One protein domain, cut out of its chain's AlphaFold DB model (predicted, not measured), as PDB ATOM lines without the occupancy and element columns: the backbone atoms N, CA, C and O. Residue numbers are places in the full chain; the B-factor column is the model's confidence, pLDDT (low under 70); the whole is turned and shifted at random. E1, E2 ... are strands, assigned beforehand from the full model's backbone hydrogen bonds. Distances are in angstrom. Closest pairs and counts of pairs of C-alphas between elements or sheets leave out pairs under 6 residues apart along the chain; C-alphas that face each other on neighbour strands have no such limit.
ATOM      1  N   LYS A 437     303.635 289.033 229.917       63.59
ATOM      2  CA  LYS A 437     304.808 288.241 229.511       63.59
ATOM      3  C   LYS A 437     306.098 288.946 229.927       63.59
ATOM      4  O   LYS A 437     306.432 290.004 229.398       63.59
ATOM      5  N   LYS A 438     306.865 288.328 230.825       68.81
ATOM      6  CA  LYS A 438     308.207 288.791 231.205       68.81
ATOM      7  C   LYS A 438     309.268 287.856 230.631       68.81
ATOM      8  O   LYS A 438     309.190 286.642 230.786       68.81
ATOM      9  N   ILE A 439     310.249 288.428 229.933       72.88
ATOM     10  CA  ILE A 439     311.404 287.687 229.416       72.88
ATOM     11  C   ILE A 439     312.497 287.753 230.477       72.88
ATOM     12  O   ILE A 439     312.970 288.833 230.814       72.88
ATOM     13  N   ILE A 440     312.892 286.593 230.996       73.56
ATOM     14  CA  ILE A 440     314.002 286.472 231.943       73.56
ATOM     15  C   ILE A 440     315.319 286.410 231.154       73.56
ATOM     16  O   ILE A 440     315.377 285.809 230.077       73.56
ATOM     17  N   GLN A 441     316.377 287.039 231.671       77.12
ATOM     18  CA  GLN A 441     317.690 287.064 231.023       77.12
ATOM     19  C   GLN A 441     318.247 285.642 230.836       77.12
ATOM     20  O   GLN A 441     318.256 284.827 231.756       77.12
ATOM     21  N   LYS A 442     318.739 285.351 229.623       75.31
ATOM     22  CA  LYS A 442     319.223 284.017 229.223       75.31
ATOM     23  C   LYS A 442     320.411 283.530 230.063       75.31
ATOM     24  O   LYS A 442     320.589 282.330 230.219       75.31
ATOM     25  N   GLU A 443     321.199 284.456 230.594       83.12
ATOM     26  CA  GLU A 443     322.429 284.196 231.354       83.12
ATOM     27  C   GLU A 443     322.179 283.484 232.691       83.12
ATOM     28  O   GLU A 443     323.093 282.881 233.243       83.12
ATOM     29  N   LEU A 444     320.935 283.479 233.177       82.06
ATOM     30  CA  LEU A 444     320.536 282.785 234.405       82.06
ATOM     31  C   LEU A 444     320.327 281.274 234.211       82.06
ATOM     32  O   LEU A 444     320.139 280.550 235.191       82.06
ATOM     33  N   PHE A 445     320.354 280.790 232.963       87.50
ATOM     34  CA  PHE A 445     320.083 279.397 232.620       87.50
ATOM     35  C   PHE A 445     321.212 278.794 231.781       87.50
ATOM     36  O   PHE A 445     321.477 279.208 230.652       87.50
ATOM     37  N   GLU A 446     321.813 277.722 232.287       89.38
ATOM     38  CA  GLU A 446     322.740 276.886 231.529       89.38
ATOM     39  C   GLU A 446     322.027 275.615 231.051       89.38
ATOM     40  O   GLU A 446     321.403 274.890 231.829       89.38
ATOM     41  N   LYS A 447     322.115 275.311 229.750       88.38
ATOM     42  CA  LYS A 447     321.441 274.139 229.174       88.38
ATOM     43  C   LYS A 447     321.913 272.851 229.860       88.38
ATOM     44  O   LYS A 447     323.095 272.522 229.820       88.38
ATOM     45  N   GLY A 448     320.967 272.093 230.417       88.81
ATOM     46  CA  GLY A 448     321.228 270.817 231.094       88.81
ATOM     47  C   GLY A 448     321.648 270.940 232.562       88.81
ATOM     48  O   GLY A 448     321.887 269.916 233.197       88.81
ATOM     49  N   LYS A 449     321.724 272.157 233.115       92.12
ATOM     50  CA  LYS A 449     321.963 272.393 234.544       92.12
ATOM     51  C   LYS A 449     320.632 272.629 235.273       92.12
ATOM     52  O   LYS A 449     319.739 273.255 234.700       92.12
ATOM     53  N   PRO A 450     320.478 272.142 236.518       91.81
ATOM     54  CA  PRO A 450     319.311 272.462 237.331       91.81
ATOM     55  C   PRO A 450     319.341 273.934 237.763       91.81
ATOM     56  O   PRO A 450     320.411 274.519 237.921       91.81
ATOM     57  N   PHE A 451     318.164 274.506 237.989       92.69
ATOM     58  CA  PHE A 451     317.988 275.822 238.600       92.69
ATOM     59  C   PHE A 451     316.820 275.778 239.589       92.69
ATOM     60  O   PHE A 451     315.942 274.916 239.483       92.69
ATOM     61  N   MET A 452     316.810 276.704 240.542       91.44
ATOM     62  CA  MET A 452     315.709 276.909 241.482       91.44
ATOM     63  C   MET A 452     314.927 278.154 241.071       91.44
ATOM     64  O   MET A 452     315.526 279.206 240.859       91.44
ATOM     65  N   CYS A 453     313.606 278.032 240.958       90.94
ATOM     66  CA  CYS A 453     312.693 279.148 240.733       90.94
ATOM     67  C   CYS A 453     311.766 279.282 241.939       90.94
ATOM     68  O   CYS A 453     311.122 278.307 242.323       90.94
ATOM     69  N   GLU A 454     311.718 280.469 242.528       91.44
ATOM     70  CA  GLU A 454     310.870 280.803 243.669       91.44
ATOM     71  C   GLU A 454     309.945 281.961 243.265       91.44
ATOM     72  O   GLU A 454     310.404 282.994 242.773       91.44
ATOM     73  N   LEU A 455     308.635 281.753 243.420       89.00
ATOM     74  CA  LEU A 455     307.593 282.755 243.192       89.00
ATOM     75  C   LEU A 455     307.109 283.248 244.556       89.00
ATOM     76  O   LEU A 455     306.681 282.443 245.381       89.00
ATOM     77  N   ILE A 456     307.183 284.554 244.789       87.94
ATOM     78  CA  ILE A 456     306.861 285.187 246.066       87.94
ATOM     79  C   ILE A 456     305.630 286.064 245.859       87.94
ATOM     80  O   ILE A 456     305.674 287.056 245.134       87.94
ATOM     81  N   PHE A 457     304.527 285.689 246.497       83.69
ATOM     82  CA  PHE A 457     303.263 286.415 246.443       83.69
ATOM     83  C   PHE A 457     303.182 287.363 247.641       83.69
ATOM     84  O   PHE A 457     303.361 286.937 248.779       83.69
ATOM     85  N   THR A 458     302.940 288.644 247.394       83.38
ATOM     86  CA  THR A 458     302.877 289.692 248.423       83.38
ATOM     87  C   THR A 458     301.587 290.486 248.274       83.38
ATOM     88  O   THR A 458     301.178 290.802 247.161       83.38
ATOM     89  N   GLU A 459     300.934 290.785 249.393       75.50
ATOM     90  CA  GLU A 459     299.758 291.654 249.456       75.50
ATOM     91  C   GLU A 459     300.182 292.988 250.068       75.50
ATOM     92  O   GLU A 459     300.672 293.027 251.196       75.50
ATOM     93  N   ASP A 460     300.051 294.064 249.297       68.25
ATOM     94  CA  ASP A 460     300.276 295.432 249.751       68.25
ATOM     95  C   ASP A 460     298.916 296.091 250.026       68.25
ATOM     96  O   ASP A 460     297.948 295.853 249.298       68.25
ATOM     97  N   GLY A 461     298.836 296.887 251.095       64.31
ATOM     98  CA  GLY A 461     297.632 297.209 251.884       64.31
ATOM     99  C   GLY A 461     296.425 297.847 251.174       64.31
ATOM    100  O   GLY A 461     295.417 298.092 251.830       64.31
ATOM    101  N   ASP A 462     296.481 298.050 249.859       52.25
ATOM    102  CA  ASP A 462     295.422 298.613 249.011       52.25
ATOM    103  C   ASP A 462     294.819 297.593 248.010       52.25
ATOM    104  O   ASP A 462     294.266 297.973 246.978       52.25
ATOM    105  N   ASN A 463     294.889 296.286 248.304       56.50
ATOM    106  CA  ASN A 463     294.580 295.164 247.386       56.50
ATOM    107  C   ASN A 463     295.551 295.028 246.201       56.50
ATOM    108  O   ASN A 463     295.286 294.255 245.277       56.50
ATOM    109  N   ILE A 464     296.669 295.758 246.207       52.84
ATOM    110  CA  ILE A 464     297.705 295.602 245.189       52.84
ATOM    111  C   ILE A 464     298.513 294.377 245.564       52.84
ATOM    112  O   ILE A 464     299.156 294.322 246.607       52.84
ATOM    113  N   GLN A 465     298.473 293.379 244.702       73.31
ATOM    114  CA  GLN A 465     299.111 292.113 244.979       73.31
ATOM    115  C   GLN A 465     300.230 291.881 243.985       73.31
ATOM    116  O   GLN A 465     300.023 291.948 242.776       73.31
ATOM    117  N   THR A 466     301.438 291.653 244.487       82.00
ATOM    118  CA  THR A 466     302.627 291.502 243.652       82.00
ATOM    119  C   THR A 466     303.132 290.071 243.642       82.00
ATOM    120  O   THR A 466     303.154 289.389 244.664       82.00
ATOM    121  N   ILE A 467     303.550 289.617 242.461       85.00
ATOM    122  CA  ILE A 467     304.251 288.348 242.271       85.00
ATOM    123  C   ILE A 467     305.696 288.683 241.910       85.00
ATOM    124  O   ILE A 467     305.966 289.184 240.815       85.00
ATOM    125  N   ASP A 468     306.616 288.418 242.829       86.75
ATOM    126  CA  ASP A 468     308.053 288.556 242.620       86.75
ATOM    127  C   ASP A 468     308.660 287.195 242.235       86.75
ATOM    128  O   ASP A 468     308.259 286.154 242.754       86.75
ATOM    129  N   THR A 469     309.624 287.175 241.307       88.94
ATOM    130  CA  THR A 469     310.300 285.938 240.870       88.94
ATOM    131  C   THR A 469     311.781 285.965 241.228       88.94
ATOM    132  O   THR A 469     312.480 286.949 240.973       88.94
ATOM    133  N   LYS A 470     312.282 284.853 241.762       90.38
ATOM    134  CA  LYS A 470     313.685 284.650 242.122       90.38
ATOM    135  C   LYS A 470     314.227 283.410 241.415       90.38
ATOM    136  O   LYS A 470     313.600 282.354 241.454       90.38
ATOM    137  N   ILE A 471     315.392 283.521 240.774       91.06
ATOM    138  CA  ILE A 471     316.069 282.398 240.104       91.06
ATOM    139  C   ILE A 471     317.443 282.199 240.738       91.06
ATOM    140  O   ILE A 471     318.243 283.129 240.746       91.06
ATOM    141  N   ASN A 472     317.728 280.998 241.252       91.12
ATOM    142  CA  ASN A 472     318.989 280.671 241.940       91.12
ATOM    143  C   ASN A 472     319.373 281.719 243.001       91.12
ATOM    144  O   ASN A 472     320.495 282.216 243.027       91.12
ATOM    145  N   ASP A 473     318.402 282.090 243.831       88.50
ATOM    146  CA  ASP A 473     318.507 283.121 244.864       88.50
ATOM    147  C   ASP A 473     318.705 284.575 244.389       88.50
ATOM    148  O   ASP A 473     318.826 285.483 245.214       88.50
ATOM    149  N   ILE A 474     318.642 284.835 243.085       88.25
ATOM    150  CA  ILE A 474     318.726 286.182 242.514       88.25
ATOM    151  C   ILE A 474     317.312 286.711 242.259       88.25
ATOM    152  O   ILE A 474     316.557 286.130 241.477       88.25
ATOM    153  N   MET A 475     316.956 287.822 242.912       87.94
ATOM    154  CA  MET A 475     315.692 288.524 242.675       87.94
ATOM    155  C   MET A 475     315.690 289.167 241.291       87.94
ATOM    156  O   MET A 475     316.608 289.907 240.929       87.94
ATOM    157  N   LEU A 476     314.640 288.910 240.521       84.94
ATOM    158  CA  LEU A 476     314.476 289.479 239.194       84.94
ATOM    159  C   LEU A 476     313.629 290.751 239.286       84.94
ATOM    160  O   LEU A 476     312.413 290.712 239.105       84.94
ATOM    161  N   ASN A 477     314.274 291.886 239.558       74.06
ATOM    162  CA  ASN A 477     313.599 293.175 239.782       74.06
ATOM    163  C   ASN A 477     312.656 293.588 238.632       74.06
ATOM    164  O   ASN A 477     311.615 294.190 238.876       74.06
ATOM    165  N   ASP A 478     312.959 293.194 237.392       67.19
ATOM    166  CA  ASP A 478     312.130 293.509 236.219       67.19
ATOM    167  C   ASP A 478     310.916 292.578 236.040       67.19
ATOM    168  O   ASP A 478     310.126 292.761 235.107       67.19
ATOM    169  N   THR A 479     310.746 291.571 236.904       64.69
ATOM    170  CA  THR A 479     309.682 290.554 236.796       64.69
ATOM    171  C   THR A 479     308.538 290.725 237.779       64.69
ATOM    172  O   THR A 479     307.590 289.954 237.686       64.69
ATOM    173  N   ARG A 480     308.581 291.732 238.663       76.25
ATOM    174  CA  ARG A 480     307.453 292.038 239.548       76.25
ATOM    175  C   ARG A 480     306.188 292.231 238.711       76.25
ATOM    176  O   ARG A 480     306.117 293.142 237.880       76.25
ATOM    177  N   VAL A 481     305.209 291.354 238.911       75.75
ATOM    178  CA  VAL A 481     303.889 291.452 238.281       75.75
ATOM    179  C   VAL A 481     302.939 292.040 239.307       75.75
ATOM    180  O   VAL A 481     302.739 291.441 240.358       75.75
ATOM    181  N   ILE A 482     302.377 293.208 239.006       75.81
ATOM    182  CA  ILE A 482     301.232 293.737 239.744       75.81
ATOM    183  C   ILE A 482     300.003 292.990 239.231       75.81
ATOM    184  O   ILE A 482     299.764 292.953 238.024       75.81
ATOM    185  N   ASN A 483     299.289 292.330 240.134       66.12
ATOM    186  CA  ASN A 483     298.108 291.549 239.829       66.12
ATOM    187  C   ASN A 483     296.860 292.391 240.109       66.12
ATOM    188  O   ASN A 483     296.649 292.832 241.236       66.12
ATOM    189  N   ASP A 484     296.027 292.574 239.085       60.69
ATOM    190  CA  ASP A 484     294.720 293.234 239.212       60.69
ATOM    191  C   ASP A 484     293.667 292.321 239.876       60.69
ATOM    192  O   ASP A 484     292.551 292.747 240.177       60.69
ATOM    193  N   TYR A 485     294.010 291.047 240.103       63.72
ATOM    194  CA  TYR A 485     293.154 290.040 240.723       63.72
ATOM    195  C   TYR A 485     293.695 289.583 242.076       63.72
ATOM    196  O   TYR A 485     294.900 289.543 242.305       63.72
ATOM    197  N   GLN A 486     292.786 289.130 242.945       66.12
ATOM    198  CA  GLN A 486     293.153 288.557 244.237       66.12
ATOM    199  C   GLN A 486     293.987 287.262 244.071       66.12
ATOM    200  O   GLN A 486     293.596 286.362 243.336       66.12
ATOM    201  N   ILE A 487     295.088 287.115 244.814       67.56
ATOM    202  CA  ILE A 487     296.051 286.009 244.866       67.56
ATOM    203  C   ILE A 487     295.319 284.756 245.319       67.56
ATOM    204  O   ILE A 487     295.606 283.671 244.832       67.56
ATOM    205  N   MET A 488     294.298 284.910 246.171       62.34
ATOM    206  CA  MET A 488     293.405 283.820 246.565       62.34
ATOM    207  C   MET A 488     292.650 283.187 245.382       62.34
ATOM    208  O   MET A 488     292.129 282.084 245.515       62.34
ATOM    209  N   ALA A 489     292.579 283.857 244.227       59.75
ATOM    210  CA  ALA A 489     292.024 283.286 243.004       59.75
ATOM    211  C   ALA A 489     293.027 282.395 242.242       59.75
ATOM    212  O   ALA A 489     292.616 281.667 241.337       59.75
ATOM    213  N   VAL A 490     294.320 282.414 242.597       68.44
ATOM    214  CA  VAL A 490     295.336 281.519 242.027       68.44
ATOM    215  C   VAL A 490     295.136 280.121 242.605       68.44
ATOM    216  O   VAL A 490     295.575 279.802 243.703       68.44
ATOM    217  N   ASN A 491     294.462 279.264 241.845       70.25
ATOM    218  CA  ASN A 491     294.165 277.884 242.238       70.25
ATOM    219  C   ASN A 491     295.002 276.836 241.483       70.25
ATOM    220  O   ASN A 491     294.857 275.639 241.737       70.25
ATOM    221  N   ARG A 492     295.858 277.261 240.543       68.62
ATOM    222  CA  ARG A 492     296.675 276.377 239.702       68.62
ATOM    223  C   ARG A 492     297.953 277.075 239.229       68.62
ATOM    224  O   ARG A 492     297.907 278.211 238.771       68.62
ATOM    225  N   ILE A 493     299.073 276.351 239.266       76.31
ATOM    226  CA  ILE A 493     300.357 276.730 238.655       76.31
ATOM    227  C   ILE A 493     300.739 275.620 237.671       76.31
ATOM    228  O   ILE A 493     300.690 274.443 238.026       76.31
ATOM    229  N   THR A 494     301.107 275.977 236.439       75.12
ATOM    230  CA  THR A 494     301.488 275.011 235.391       75.12
ATOM    231  C   THR A 494     302.894 275.333 234.882       75.12
ATOM    232  O   THR A 494     303.202 276.496 234.634       75.12
ATOM    233  N   LEU A 495     303.747 274.313 234.731       78.31
ATOM    234  CA  LEU A 495     305.097 274.431 234.171       78.31
ATOM    235  C   LEU A 495     305.167 273.663 232.846       78.31
ATOM    236  O   LEU A 495     304.888 272.467 232.816       78.31
ATOM    237  N   GLU A 496     305.564 274.337 231.767       77.75
ATOM    238  CA  GLU A 496     305.649 273.763 230.419       77.75
ATOM    239  C   GLU A 496     307.002 274.078 229.749       77.75
ATOM    240  O   GLU A 496     307.735 274.975 230.172       77.75
ATOM    241  N   GLY A 497     307.332 273.351 228.676       82.81
ATOM    242  CA  GLY A 497     308.525 273.579 227.850       82.81
ATOM    243  C   GLY A 497     309.639 272.542 228.035       82.81
ATOM    244  O   GLY A 497     309.438 271.469 228.594       82.81
ATOM    245  N   GLY A 498     310.839 272.852 227.530       83.25
ATOM    246  CA  GLY A 498     312.023 271.978 227.591       83.25
ATOM    247  C   GLY A 498     312.689 271.911 228.972       83.25
ATOM    248  O   GLY A 498     313.916 271.948 229.050       83.25
ATOM    249  N   ILE A 499     311.894 271.879 230.042       85.12
ATOM    250  CA  ILE A 499     312.320 271.900 231.447       85.12
ATOM    251  C   ILE A 499     311.754 270.650 232.128       85.12
ATOM    252  O   ILE A 499     310.597 270.295 231.925       85.12
ATOM    253  N   GLN A 500     312.565 269.982 232.949       84.88
ATOM    254  CA  GLN A 500     312.125 268.861 233.779       84.88
ATOM    255  C   GLN A 500     311.968 269.335 235.225       84.88
ATOM    256  O   GLN A 500     312.933 269.805 235.827       84.88
ATOM    257  N   LEU A 501     310.768 269.193 235.793       86.50
ATOM    258  CA  LEU A 501     310.537 269.483 237.206       86.50
ATOM    259  C   LEU A 501     311.168 268.383 238.064       86.50
ATOM    260  O   LEU A 501     310.727 267.236 238.030       86.50
ATOM    261  N   LEU A 502     312.203 268.734 238.826       81.81
ATOM    262  CA  LEU A 502     312.871 267.798 239.735       81.81
ATOM    263  C   LEU A 502     312.202 267.764 241.115       81.81
ATOM    264  O   LEU A 502     312.090 266.703 241.722       81.81
ATOM    265  N   HIS A 503     311.755 268.921 241.608       86.31
ATOM    266  CA  HIS A 503     311.091 269.076 242.897       86.31
ATOM    267  C   HIS A 503     310.244 270.353 242.895       86.31
ATOM    268  O   HIS A 503     310.598 271.320 242.222       86.31
ATOM    269  N   TYR A 504     309.155 270.366 243.662       85.75
ATOM    270  CA  TYR A 504     308.408 271.579 243.979       85.75
ATOM    271  C   TYR A 504     308.041 271.569 245.461       85.75
ATOM    272  O   TYR A 504     307.842 270.507 246.053       85.75
ATOM    273  N   ASN A 505     307.957 272.757 246.045       84.00
ATOM    274  CA  ASN A 505     307.510 272.955 247.411       84.00
ATOM    275  C   ASN A 505     306.667 274.229 247.451       84.00
ATOM    276  O   ASN A 505     307.079 275.251 246.903       84.00
ATOM    277  N   VAL A 506     305.506 274.155 248.090       76.06
ATOM    278  CA  VAL A 506     304.712 275.331 248.432       76.06
ATOM    279  C   VAL A 506     304.975 275.578 249.903       76.06
ATOM    280  O   VAL A 506     304.510 274.834 250.763       76.06
ATOM    281  N   LYS A 507     305.796 276.586 250.178       72.12
ATOM    282  CA  LYS A 507     305.941 277.091 251.534       72.12
ATOM    283  C   LYS A 507     304.852 278.127 251.708       72.12
ATOM    284  O   LYS A 507     304.961 279.214 251.146       72.12
ATOM    285  N   ASP A 508     303.831 277.794 252.484       55.75
ATOM    286  CA  ASP A 508     303.098 278.847 253.166       55.75
ATOM    287  C   ASP A 508     304.153 279.560 254.002       55.75
ATOM    288  O   ASP A 508     304.795 278.957 254.868       55.75
ATOM    289  N   VAL A 509     304.458 280.806 253.645       48.16
ATOM    290  CA  VAL A 509     305.274 281.633 254.515       48.16
ATOM    291  C   VAL A 509     304.419 281.800 255.761       48.16
ATOM    292  O   VAL A 509     303.517 282.631 255.802       48.16
ATOM    293  N   GLU A 510     304.677 280.967 256.765       43.88
ATOM    294  CA  GLU A 510     304.289 281.214 258.143       43.88
ATOM    295  C   GLU A 510     305.050 282.460 258.610       43.88
ATOM    296  O   GLU A 510     305.946 282.421 259.450       43.88
ATOM    297  N   THR A 511     304.683 283.622 258.074       38.62
ATOM    298  CA  THR A 511     304.647 284.815 258.894       38.62
ATOM    299  C   THR A 511     303.589 284.548 259.956       38.62
ATOM    300  O   THR A 511     302.423 284.905 259.800       38.62
ATOM    301  N   LEU A 512     304.017 283.945 261.070       43.31
ATOM    302  CA  LEU A 512     303.484 284.256 262.395       43.31
ATOM    303  C   LEU A 512     303.769 285.743 262.666       43.31
ATOM    304  O   LEU A 512     304.610 286.112 263.471       43.31
ATOM    305  N   ASN A 513     303.082 286.600 261.919       39.94
ATOM    306  CA  ASN A 513     302.874 288.002 262.219       39.94
ATOM    307  C   ASN A 513     301.367 288.218 262.157       39.94
ATOM    308  O   ASN A 513     300.867 288.827 261.228       39.94
ATOM    309  N   TYR A 514     300.651 287.584 263.083       46.28
ATOM    310  CA  TYR A 514     299.717 288.219 264.012       46.28
ATOM    311  C   TYR A 514     299.427 287.194 265.124       46.28
ATOM    312  O   TYR A 514     299.448 285.988 264.862       46.28
TER     313      TYR A 514
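What this domain is: This is residues 437 to 514 of the 664 residues of the protein "Galectin domain-containing protein" of Meloidogyne hapla (UniProt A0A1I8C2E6). There is little regular structure here: a long hairpin, E1 and E2, with short E3 beside E2 makes a narrow sheet, and long unnamed stretches, residues 437 to 452 and 484 to 514, run on from it, with residues 488 to 497 standing free. The 78 printed residues hold three named strands, E1 E2 E3, 19 residues, in an antiparallel meander, each strand the neighbour of the one before; the class is all strand. The whole is elongated, 42 by 24 by 22 A, and only just loose, close to compact, with radius of gyration of the C-alphas 14.1 A.

How they stand to each other: Inner strand E2, residues 464 to 471, is antiparallel to E1, residues 453 to 460, at 160 degrees; N 456 and O 468 are 2.8 A apart. E2 and E3, residues 481 to 483, form a hairpin at 149 degrees, with N 483 and O 465 2.8 A apart. E1 and E3 are apart.

Where its parts are: E1 spans 22.4 A from C-alpha 453 at (312.693, 279.148, 240.733). E2 spans 23.2 A; E3 spans 6.0 A to C-alpha 483 at (298.108, 291.549, 239.829).

The domain as a whole: The farthest C-alphas, Lys 447 and Tyr 514, are 43.4 A apart. The printed part has no cut, and no link between strands is long. pLDDT is under 70 in 25 residues, among them 483 to 490 and 508 to 514.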